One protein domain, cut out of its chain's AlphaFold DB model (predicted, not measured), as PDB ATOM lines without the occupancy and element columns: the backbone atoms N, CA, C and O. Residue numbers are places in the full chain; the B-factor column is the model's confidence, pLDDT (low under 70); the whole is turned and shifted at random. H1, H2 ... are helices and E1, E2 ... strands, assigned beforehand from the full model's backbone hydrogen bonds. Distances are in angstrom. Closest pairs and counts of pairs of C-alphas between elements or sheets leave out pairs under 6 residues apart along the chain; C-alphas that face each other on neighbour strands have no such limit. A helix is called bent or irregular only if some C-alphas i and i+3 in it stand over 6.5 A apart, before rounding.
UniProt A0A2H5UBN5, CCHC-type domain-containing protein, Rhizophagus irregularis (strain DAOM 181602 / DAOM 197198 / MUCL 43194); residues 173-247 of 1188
ATOM      1  N   VAL A 173     132.123 117.190 173.182       60.25
ATOM      2  CA  VAL A 173     133.531 117.145 173.614       60.25
ATOM      3  C   VAL A 173     133.686 117.697 175.032       60.25
ATOM      4  O   VAL A 173     133.984 118.869 175.251       60.25
ATOM      5  N   ARG A 174     133.536 116.836 176.038       59.66
ATOM      6  CA  ARG A 174     133.648 117.243 177.447       59.66
ATOM      7  C   ARG A 174     135.034 117.794 177.801       59.66
ATOM      8  O   ARG A 174     136.014 117.052 177.843       59.66
ATOM      9  N   ALA A 175     135.102 119.081 178.141       60.88
ATOM     10  CA  ALA A 175     136.226 119.644 178.887       60.88
ATOM     11  C   ALA A 175     136.191 119.138 180.341       60.88
ATOM     12  O   ALA A 175     135.188 119.286 181.038       60.88
ATOM     13  N   VAL A 176     137.295 118.543 180.794       61.66
ATOM     14  CA  VAL A 176     137.433 117.925 182.125       61.66
ATOM     15  C   VAL A 176     137.854 118.959 183.161       61.66
ATOM     16  O   VAL A 176     137.284 119.021 184.249       61.66
ATOM     17  N   LYS A 177     138.889 119.744 182.842       76.50
ATOM     18  CA  LYS A 177     139.464 120.765 183.724       76.50
ATOM     19  C   LYS A 177     140.329 121.748 182.937       76.50
ATOM     20  O   LYS A 177     140.913 121.383 181.917       76.50
ATOM     21  N   ALA A 178     140.456 122.958 183.461       79.75
ATOM     22  CA  ALA A 178     141.552 123.850 183.117       79.75
ATOM     23  C   ALA A 178     142.839 123.406 183.842       79.75
ATOM     24  O   ALA A 178     142.777 122.798 184.918       79.75
ATOM     25  N   GLU A 179     144.001 123.679 183.256       81.38
ATOM     26  CA  GLU A 179     145.304 123.476 183.895       81.38
ATOM     27  C   GLU A 179     145.735 124.694 184.727       81.38
ATOM     28  O   GLU A 179     145.148 125.778 184.655       81.38
ATOM     29  N   VAL A 180     146.778 124.510 185.541       74.06
ATOM     30  CA  VAL A 180     147.408 125.612 186.281       74.06
ATOM     31  C   VAL A 180     147.929 126.640 185.273       74.06
ATOM     32  O   VAL A 180     148.538 126.278 184.270       74.06
ATOM     33  N   GLY A 181     147.636 127.917 185.518       81.69
ATOM     34  CA  GLY A 181     147.965 129.012 184.607       81.69
ATOM     35  C   GLY A 181     146.991 129.225 183.442       81.69
ATOM     36  O   GLY A 181     147.212 130.125 182.634       81.69
ATOM     37  N   ALA A 182     145.889 128.476 183.323       85.69
ATOM     38  CA  ALA A 182     144.838 128.824 182.357       85.69
ATOM     39  C   ALA A 182     144.175 130.180 182.684       85.69
ATOM     40  O   ALA A 182     143.892 130.965 181.784       85.69
ATOM     41  N   ILE A 183     143.984 130.481 183.975       86.81
ATOM     42  CA  ILE A 183     143.439 131.768 184.446       86.81
ATOM     43  C   ILE A 183     144.435 132.914 184.196       86.81
ATOM     44  O   ILE A 183     144.024 134.006 183.827       86.81
ATOM     45  N   GLU A 184     145.742 132.654 184.317       87.88
ATOM     46  CA  GLU A 184     146.806 133.626 184.015       87.88
ATOM     47  C   GLU A 184     146.765 134.033 182.533       87.88
ATOM     48  O   GLU A 184     146.608 135.213 182.234       87.88
ATOM     49  N   LYS A 185     146.743 133.061 181.606       88.94
ATOM     50  CA  LYS A 185     146.600 133.353 180.165       88.94
ATOM     51  C   LYS A 185     145.264 134.007 179.805       88.94
ATOM     52  O   LYS A 185     145.201 134.799 178.872       88.94
ATOM     53  N   PHE A 186     144.194 133.726 180.549       90.69
ATOM     54  CA  PHE A 186     142.931 134.451 180.396       90.69
ATOM     55  C   PHE A 186     143.025 135.905 180.902       90.69
ATOM     56  O   PHE A 186     142.420 136.785 180.298       90.69
ATOM     57  N   LYS A 187     143.812 136.185 181.953       90.88
ATOM     58  CA  LYS A 187     144.118 137.555 182.406       90.88
ATOM     59  C   LYS A 187     144.928 138.325 181.362       90.88
ATOM     60  O   LYS A 187     144.598 139.473 181.095       90.88
ATOM     61  N   GLU A 188     145.928 137.690 180.752       89.12
ATOM     62  CA  GLU A 188     146.706 138.267 179.643       89.12
ATOM     63  C   GLU A 188     145.779 138.658 178.474       89.12
ATOM     64  O   GLU A 188     145.753 139.814 178.063       89.12
ATOM     65  N   LEU A 189     144.908 137.745 178.026       88.69
ATOM     66  CA  LEU A 189     143.932 138.021 176.961       88.69
ATOM     67  C   LEU A 189     142.906 139.117 177.319       88.69
ATOM     68  O   LEU A 189     142.401 139.793 176.425       88.69
ATOM     69  N   LEU A 190     142.599 139.333 178.604       87.31
ATOM     70  CA  LEU A 190     141.728 140.432 179.048       87.31
ATOM     71  C   LEU A 190     142.383 141.818 178.921       87.31
ATOM     72  O   LEU A 190     141.647 142.805 178.938       87.31
ATOM     73  N   TYR A 191     143.709 141.907 178.767       86.25
ATOM     74  CA  TYR A 191     144.414 143.170 178.525       86.25
ATOM     75  C   TYR A 191     144.477 143.574 177.042       86.25
ATOM     76  O   TYR A 191     144.547 144.771 176.755       86.25
ATOM     77  N   GLU A 192     144.364 142.618 176.112       82.62
ATOM     78  CA  GLU A 192     144.307 142.884 174.661       82.62
ATOM     79  C   GLU A 192     142.966 143.480 174.198       82.62
ATOM     80  O   GLU A 192     142.888 144.130 173.155       82.62
ATOM     81  N   GLU A 193     141.903 143.296 174.988       79.31
ATOM     82  CA  GLU A 193     140.538 143.753 174.704       79.31
ATOM     83  C   GLU A 193     140.033 143.312 173.312       79.31
ATOM     84  O   GLU A 193     139.634 142.161 173.146       79.31
ATOM     85  N   GLU A 194     140.032 144.205 172.318       75.00
ATOM     86  CA  GLU A 194     139.567 143.933 170.949       75.00
ATOM     87  C   GLU A 194     140.703 143.408 170.037       75.00
ATOM     88  O   GLU A 194     140.438 142.695 169.067       75.00
ATOM     89  N   LYS A 195     141.980 143.611 170.412       80.38
ATOM     90  CA  LYS A 195     143.169 143.081 169.703       80.38
ATOM     91  C   LYS A 195     143.339 141.564 169.804       80.38
ATOM     92  O   LYS A 195     144.196 140.969 169.147       80.38
ATOM     93  N   ILE A 196     142.482 140.901 170.580       82.31
ATOM     94  CA  ILE A 196     142.389 139.440 170.619       82.31
ATOM     95  C   ILE A 196     142.113 138.828 169.230       82.31
ATOM     96  O   ILE A 196     142.492 137.683 168.990       82.31
ATOM     97  N   ALA A 197     141.526 139.596 168.300       77.06
ATOM     98  CA  ALA A 197     141.350 139.204 166.899       77.06
ATOM     99  C   ALA A 197     142.679 138.967 166.152       77.06
ATOM    100  O   ALA A 197     142.770 138.048 165.339       77.06
ATOM    101  N   GLU A 198     143.717 139.750 166.454       80.06
ATOM    102  CA  GLU A 198     145.062 139.621 165.871       80.06
ATOM    103  C   GLU A 198     145.880 138.518 166.579       80.06
ATOM    104  O   GLU A 198     146.781 137.907 166.001       80.06
ATOM    105  N   SER A 199     145.528 138.206 167.831       76.81
ATOM    106  CA  SER A 199     146.313 137.381 168.760       76.81
ATOM    107  C   SER A 199     145.935 135.887 168.760       76.81
ATOM    108  O   SER A 199     145.853 135.249 169.816       76.81
ATOM    109  N   GLU A 200     145.720 135.278 167.583       82.44
ATOM    110  CA  GLU A 200     145.225 133.887 167.471       82.44
ATOM    111  C   GLU A 200     146.135 132.852 168.184       82.44
ATOM    112  O   GLU A 200     145.650 131.829 168.674       82.44
ATOM    113  N   GLU A 201     147.450 133.095 168.291       82.69
ATOM    114  CA  GLU A 201     148.386 132.204 169.009       82.69
ATOM    115  C   GLU A 201     148.267 132.234 170.538       82.69
ATOM    116  O   GLU A 201     148.461 131.193 171.174       82.69
ATOM    117  N   GLU A 202     147.858 133.357 171.126       83.44
ATOM    118  CA  GLU A 202     147.607 133.457 172.569       83.44
ATOM    119  C   GLU A 202     146.290 132.769 172.947       83.44
ATOM    120  O   GLU A 202     146.218 132.009 173.919       83.44
ATOM    121  N   VAL A 203     145.264 132.900 172.098       85.94
ATOM    122  CA  VAL A 203     144.009 132.140 172.234       85.94
ATOM    123  C   VAL A 203     144.250 130.636 172.051       85.94
ATOM    124  O   VAL A 203     143.676 129.816 172.779       85.94
ATOM    125  N   LYS A 204     145.154 130.241 171.141       85.44
ATOM    126  CA  LYS A 204     145.637 128.854 171.062       85.44
ATOM    127  C   LYS A 204     146.351 128.434 172.342       85.44
ATOM    128  O   LYS A 204     146.169 127.286 172.738       85.44
ATOM    129  N   GLU A 205     147.131 129.290 173.004       85.00
ATOM    130  CA  GLU A 205     147.807 128.906 174.249       85.00
ATOM    131  C   GLU A 205     146.848 128.740 175.430       85.00
ATOM    132  O   GLU A 205     146.894 127.694 176.082       85.00
ATOM    133  N   LEU A 206     145.909 129.673 175.641       87.69
ATOM    134  CA  LEU A 206     144.814 129.490 176.605       87.69
ATOM    135  C   LEU A 206     144.109 128.147 176.363       87.69
ATOM    136  O   LEU A 206     143.881 127.380 177.298       87.69
ATOM    137  N   ARG A 207     143.822 127.827 175.096       84.25
ATOM    138  CA  ARG A 207     143.189 126.562 174.722       84.25
ATOM    139  C   ARG A 207     144.081 125.333 174.966       84.25
ATOM    140  O   ARG A 207     143.556 124.294 175.361       84.25
ATOM    141  N   ARG A 208     145.403 125.417 174.754       83.38
ATOM    142  CA  ARG A 208     146.361 124.330 175.068       83.38
ATOM    143  C   ARG A 208     146.332 123.983 176.565       83.38
ATOM    144  O   ARG A 208     146.454 122.810 176.892       83.38
ATOM    145  N   ARG A 209     146.095 124.970 177.443       84.25
ATOM    146  CA  ARG A 209     145.952 124.817 178.909       84.25
ATOM    147  C   ARG A 209     144.564 124.290 179.352       84.25
ATOM    148  O   ARG A 209     144.199 124.426 180.522       84.25
ATOM    149  N   ILE A 210     143.763 123.692 178.458       83.38
ATOM    150  CA  ILE A 210     142.461 123.069 178.775       83.38
ATOM    151  C   ILE A 210     142.471 121.582 178.394       83.38
ATOM    152  O   ILE A 210     142.731 121.218 177.248       83.38
ATOM    153  N   ILE A 211     142.133 120.709 179.350       77.12
ATOM    154  CA  ILE A 211     142.075 119.254 179.153       77.12
ATOM    155  C   ILE A 211     140.658 118.806 178.789       77.12
ATOM    156  O   ILE A 211     139.689 119.142 179.472       77.12
ATOM    157  N   TYR A 212     140.569 117.949 177.774       76.56
ATOM    158  CA  TYR A 212     139.347 117.297 177.298       76.56
ATOM    159  C   TYR A 212     139.323 115.801 177.656       76.56
ATOM    160  O   TYR A 212     140.365 115.198 177.925       76.56
ATOM    161  N   GLU A 213     138.142 115.180 177.638       68.25
ATOM    162  CA  GLU A 213     138.017 113.719 177.633       68.25
ATOM    163  C   GLU A 213     138.584 113.136 176.321       68.25
ATOM    164  O   GLU A 213     138.586 113.794 175.280       68.25
ATOM    165  N   ASN A 214     139.059 111.883 176.349       55.06
ATOM    166  CA  ASN A 214     139.640 111.193 175.184       55.06
ATOM    167  C   ASN A 214     138.564 110.753 174.164       55.06
ATOM    168  O   ASN A 214     138.336 109.561 173.945       55.06
ATOM    169  N   VAL A 215     137.901 111.726 173.540       56.06
ATOM    170  CA  VAL A 215     136.937 111.533 172.450       56.06
ATOM    171  C   VAL A 215     137.684 111.357 171.124       56.06
ATOM    172  O   VAL A 215     138.655 112.060 170.840       56.06
ATOM    173  N   ARG A 216     137.228 110.427 170.274       52.34
ATOM    174  CA  ARG A 216     137.684 110.350 168.878       52.34
ATOM    175  C   ARG A 216     136.953 111.402 168.051       52.34
ATOM    176  O   ARG A 216     135.855 111.147 167.575       52.34
ATOM    177  N   ILE A 217     137.571 112.569 167.911       56.28
ATOM    178  CA  ILE A 217     137.109 113.635 167.021       56.28
ATOM    179  C   ILE A 217     137.729 113.387 165.643       56.28
ATOM    180  O   ILE A 217     138.954 113.440 165.502       56.28
ATOM    181  N   ASP A 218     136.908 113.118 164.630       52.38
ATOM    182  CA  ASP A 218     137.379 113.102 163.244       52.38
ATOM    183  C   ASP A 218     137.674 114.539 162.776       52.38
ATOM    184  O   ASP A 218     136.979 115.488 163.130       52.38
ATOM    185  N   ASN A 219     138.759 114.710 162.014       61.53
ATOM    186  CA  ASN A 219     139.305 116.008 161.592       61.53
ATOM    187  C   ASN A 219     139.532 117.040 162.730       61.53
ATOM    188  O   ASN A 219     139.143 118.205 162.642       61.53
ATOM    189  N   VAL A 220     140.231 116.607 163.789       59.62
ATOM    190  CA  VAL A 220     140.652 117.395 164.972       59.62
ATOM    191  C   VAL A 220     141.061 118.850 164.673       59.62
ATOM    192  O   VAL A 220     140.725 119.748 165.444       59.62
ATOM    193  N   GLN A 221     141.791 119.101 163.579       60.09
ATOM    194  CA  GLN A 221     142.310 120.432 163.233       60.09
ATOM    195  C   GLN A 221     141.203 121.452 162.917       60.09
ATOM    196  O   GLN A 221     141.314 122.606 163.330       60.09
ATOM    197  N   GLU A 222     140.118 121.029 162.266       68.75
ATOM    198  CA  GLU A 222     138.998 121.911 161.909       68.75
ATOM    199  C   GLU A 222     138.209 122.320 163.160       68.75
ATOM    200  O   GLU A 222     137.994 123.503 163.421       68.75
ATOM    201  N   HIS A 223     137.887 121.342 164.016       70.06
ATOM    202  CA  HIS A 223     137.265 121.587 165.321       70.06
ATOM    203  C   HIS A 223     138.122 122.521 166.194       70.06
ATOM    204  O   HIS A 223     137.601 123.409 166.869       70.06
ATOM    205  N   HIS A 224     139.450 122.366 166.152       70.31
ATOM    206  CA  HIS A 224     140.376 123.253 166.853       70.31
ATOM    207  C   HIS A 224     140.286 124.699 166.349       70.31
ATOM    208  O   HIS A 224     140.145 125.599 167.177       70.31
ATOM    209  N   LYS A 225     140.331 124.917 165.028       76.94
ATOM    210  CA  LYS A 225     140.235 126.251 164.413       76.94
ATOM    211  C   LYS A 225     138.895 126.922 164.727       76.94
ATOM    212  O   LYS A 225     138.871 128.060 165.193       76.94
ATOM    213  N   ASN A 226     137.795 126.190 164.571       78.88
ATOM    214  CA  ASN A 226     136.448 126.711 164.803       78.88
ATOM    215  C   ASN A 226     136.222 127.092 166.275       78.88
ATOM    216  O   ASN A 226     135.607 128.120 166.551       78.88
ATOM    217  N   MET A 227     136.776 126.334 167.231       80.88
ATOM    218  CA  MET A 227     136.712 126.715 168.648       80.88
ATOM    219  C   MET A 227     137.552 127.952 168.987       80.88
ATOM    220  O   MET A 227     137.148 128.712 169.860       80.88
ATOM    221  N   ILE A 228     138.685 128.189 168.318       83.31
ATOM    222  CA  ILE A 228     139.494 129.407 168.521       83.31
ATOM    223  C   ILE A 228     138.724 130.643 168.044       83.31
ATOM    224  O   ILE A 228     138.582 131.606 168.793       83.31
ATOM    225  N   GLN A 229     138.144 130.575 166.847       81.12
ATOM    226  CA  GLN A 229     137.337 131.658 166.279       81.12
ATOM    227  C   GLN A 229     136.063 131.925 167.109       81.12
ATOM    228  O   GLN A 229     135.722 133.080 167.360       81.12
ATOM    229  N   LYS A 230     135.420 130.878 167.658       83.19
ATOM    230  CA  LYS A 230     134.339 131.030 168.653       83.19
ATOM    231  C   LYS A 230     134.799 131.739 169.937       83.19
ATOM    232  O   LYS A 230     134.032 132.544 170.456       83.19
ATOM    233  N   ILE A 231     136.009 131.463 170.449       85.38
ATOM    234  CA  ILE A 231     136.556 132.156 171.635       85.38
ATOM    235  C   ILE A 231     136.784 133.642 171.329       85.38
ATOM    236  O   ILE A 231     136.305 134.476 172.089       85.38
ATOM    237  N   ILE A 232     137.469 133.971 170.227       84.12
ATOM    238  CA  ILE A 232     137.739 135.364 169.819       84.12
ATOM    239  C   ILE A 232     136.426 136.148 169.733       84.12
ATOM    240  O   ILE A 232     136.281 137.190 170.373       84.12
ATOM    241  N   ARG A 233     135.434 135.600 169.019       83.06
ATOM    242  CA  ARG A 233     134.137 136.251 168.829       83.06
ATOM    243  C   ARG A 233     133.393 136.501 170.144       83.06
ATOM    244  O   ARG A 233     133.053 137.645 170.415       83.06
ATOM    245  N   ILE A 234     133.188 135.486 170.994       83.00
ATOM    246  CA  ILE A 234     132.453 135.698 172.258       83.00
ATOM    247  C   ILE A 234     133.182 136.680 173.189       83.00
ATOM    248  O   ILE A 234     132.543 137.386 173.969       83.00
ATOM    249  N   PHE A 235     134.515 136.741 173.118       84.69
ATOM    250  CA  PHE A 235     135.319 137.650 173.930       84.69
ATOM    251  C   PHE A 235     135.112 139.111 173.518       84.69
ATOM    252  O   PHE A 235     134.970 139.967 174.390       84.69
ATOM    253  N   ILE A 236     135.014 139.383 172.214       81.75
ATOM    254  CA  ILE A 236     134.688 140.707 171.670       81.75
ATOM    255  C   ILE A 236     133.213 141.042 171.952       81.75
ATOM    256  O   ILE A 236     132.935 142.047 172.611       81.75
ATOM    257  N   ASP A 237     132.281 140.160 171.573       79.00
ATOM    258  CA  ASP A 237     130.827 140.358 171.713       79.00
ATOM    259  C   ASP A 237     130.424 140.656 173.181       79.00
ATOM    260  O   ASP A 237     129.649 141.575 173.464       79.00
ATOM    261  N   THR A 238     131.007 139.936 174.152       77.81
ATOM    262  CA  THR A 238     130.757 140.145 175.598       77.81
ATOM    263  C   THR A 238     131.683 141.174 176.263       77.81
ATOM    264  O   THR A 238     131.554 141.423 177.469       77.81
ATOM    265  N   ARG A 239     132.623 141.768 175.511       79.88
ATOM    266  CA  ARG A 239     133.700 142.656 175.992       79.88
ATOM    267  C   ARG A 239     134.445 142.077 177.200       79.88
ATOM    268  O   ARG A 239     134.373 142.615 178.308       79.88
ATOM    269  N   GLY A 240     135.105 140.937 177.011       81.88
ATOM    270  CA  GLY A 240     135.829 140.218 178.063       81.88
ATOM    271  C   GLY A 240     134.913 139.765 179.207       81.88
ATOM    272  O   GLY A 240     135.261 139.946 180.378       81.88
ATOM    273  N   PHE A 241     133.726 139.243 178.865       83.31
ATOM    274  CA  PHE A 241     132.672 138.773 179.778       83.31
ATOM    275  C   PHE A 241     132.145 139.826 180.782       83.31
ATOM    276  O   PHE A 241     131.613 139.477 181.844       83.31
ATOM    277  N   THR A 242     132.253 141.119 180.440       72.00
ATOM    278  CA  THR A 242     131.694 142.234 181.236       72.00
ATOM    279  C   THR A 242     130.209 142.468 180.977       72.00
ATOM    280  O   THR A 242     129.479 142.792 181.916       72.00
ATOM    281  N   LYS A 243     129.745 142.264 179.738       67.81
ATOM    282  CA  LYS A 243     128.318 142.212 179.396       67.81
ATOM    283  C   LYS A 243     127.741 140.817 179.658       67.81
ATOM    284  O   LYS A 243     128.458 139.815 179.649       67.81
ATOM    285  N   GLU A 244     126.432 140.753 179.870       51.22
ATOM    286  CA  GLU A 244     125.644 139.523 179.716       51.22
ATOM    287  C   GLU A 244     124.838 139.607 178.407       51.22
ATOM    288  O   GLU A 244     124.531 140.717 177.968       51.22
ATOM    289  N   PRO A 245     124.510 138.471 177.764       44.97
ATOM    290  CA  PRO A 245     123.884 138.453 176.434       44.97
ATOM    291  C   PRO A 245     122.444 139.001 176.398       44.97
ATOM    292  O   PRO A 245     121.889 139.178 175.323       44.97
ATOM    293  N   GLU A 246     121.844 139.305 177.553       39.59
ATOM    294  CA  GLU A 246     120.484 139.858 177.655       39.59
ATOM    295  C   GLU A 246     120.448 141.407 177.625       39.59
ATOM    296  O   GLU A 246     119.372 141.993 177.682       39.59
ATOM    297  N   ASP A 247     121.606 142.082 177.511       34.72
ATOM    298  CA  ASP A 247     121.715 143.552 177.373       34.72
ATOM    299  C   ASP A 247     121.697 144.030 175.889       34.72
ATOM    300  O   ASP A 247     122.050 145.174 175.591       34.72
TER     301      ASP A 247
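What this domain is: This is residues 173 to 247 of the 1188 residues of the protein "CCHC-type domain-containing protein" of Rhizophagus irregularis (strain DAOM 181602 / DAOM 197198 / MUCL 43194) (UniProt A0A2H5UBN5). A helical hairpin, H1 and H2, is crossed on its H2 side by a longer third helix, H3, and the short strands E1 and E2 pair as a small ribbon at the hairpin's open end. H1 and H2 run side by side, while H3 meets H2 with residues 228 to 232 alone and stays away from H1; the first residues of H3, 220 to 223, stick out together with residues 218 and 219. The printed part has 75 residues with three named helices and two named strands, in the order E1, H1, H2, E2, H3; the sheet, of order E1, E2, is antiparallel, and the class is mostly helix. The whole is compact, with a radius of gyration of the C-alphas of 13.0 A, and spans 36 by 25 by 25 A.

Where its parts are: E1, residues 175 to 178, begins at C-alpha 175 (136.226, 119.644, 178.887). H1, residues 182 to 192, is 16.0 A long from first to last C-alpha. H2, residues 200 to 208, begins at C-alpha 200 (145.225, 133.887, 167.471) and is 12.3 A long. E2 is residues 210 to 212. H3, residues 220 to 237, is the longest helix, at 25.9 A, and ends at C-alpha 237 (130.827, 140.358, 171.713).

How they stand to each other: E1 and E2 are antiparallel neighbours, with 158 degrees between their directions. N 176 and O 211 are within hydrogen-bond range at 2.8 A, and so are N 211 and O 177 at 2.9 A. The C-alphas of Ala 178 and Ile 210 face each other at 4.5 A. H1 touches H2, the closest C-alphas being those of Lys 185 and Leu 206, 5.5 A apart. These two helices form a hairpin, at a shallow tilt of 17 degrees, opposite ways. H2 touches H3, the closest C-alphas being those of Val 203 and Ile 228, 6.5 A apart. H2 and H3 run opposite ways at a steep tilt of 69.5 degrees, only just short of about perpendicular. H1 and H3 are apart, and E1 is apart from H2 and from H3. In H2 and H3 every O i to N i+4 pair is within hydrogen-bond range; in H1 6 of 7 are.

The domain as a whole: The two C-alphas farthest apart are those of Arg 216 and Asp 247, at 37.8 A. The printed part has no cut. The links E1 to H1 and H2 to E2 are tight, those from H1 to H2 and from E2 to H3 are short, and no link is long. Residues 218 to 223, of which 220 to 223 belong to H3, stand free. The mean pLDDT of the printed part is 75.5, and 19 residues are under 70: residues 173 to 176, 213 to 222 and 243 to 247.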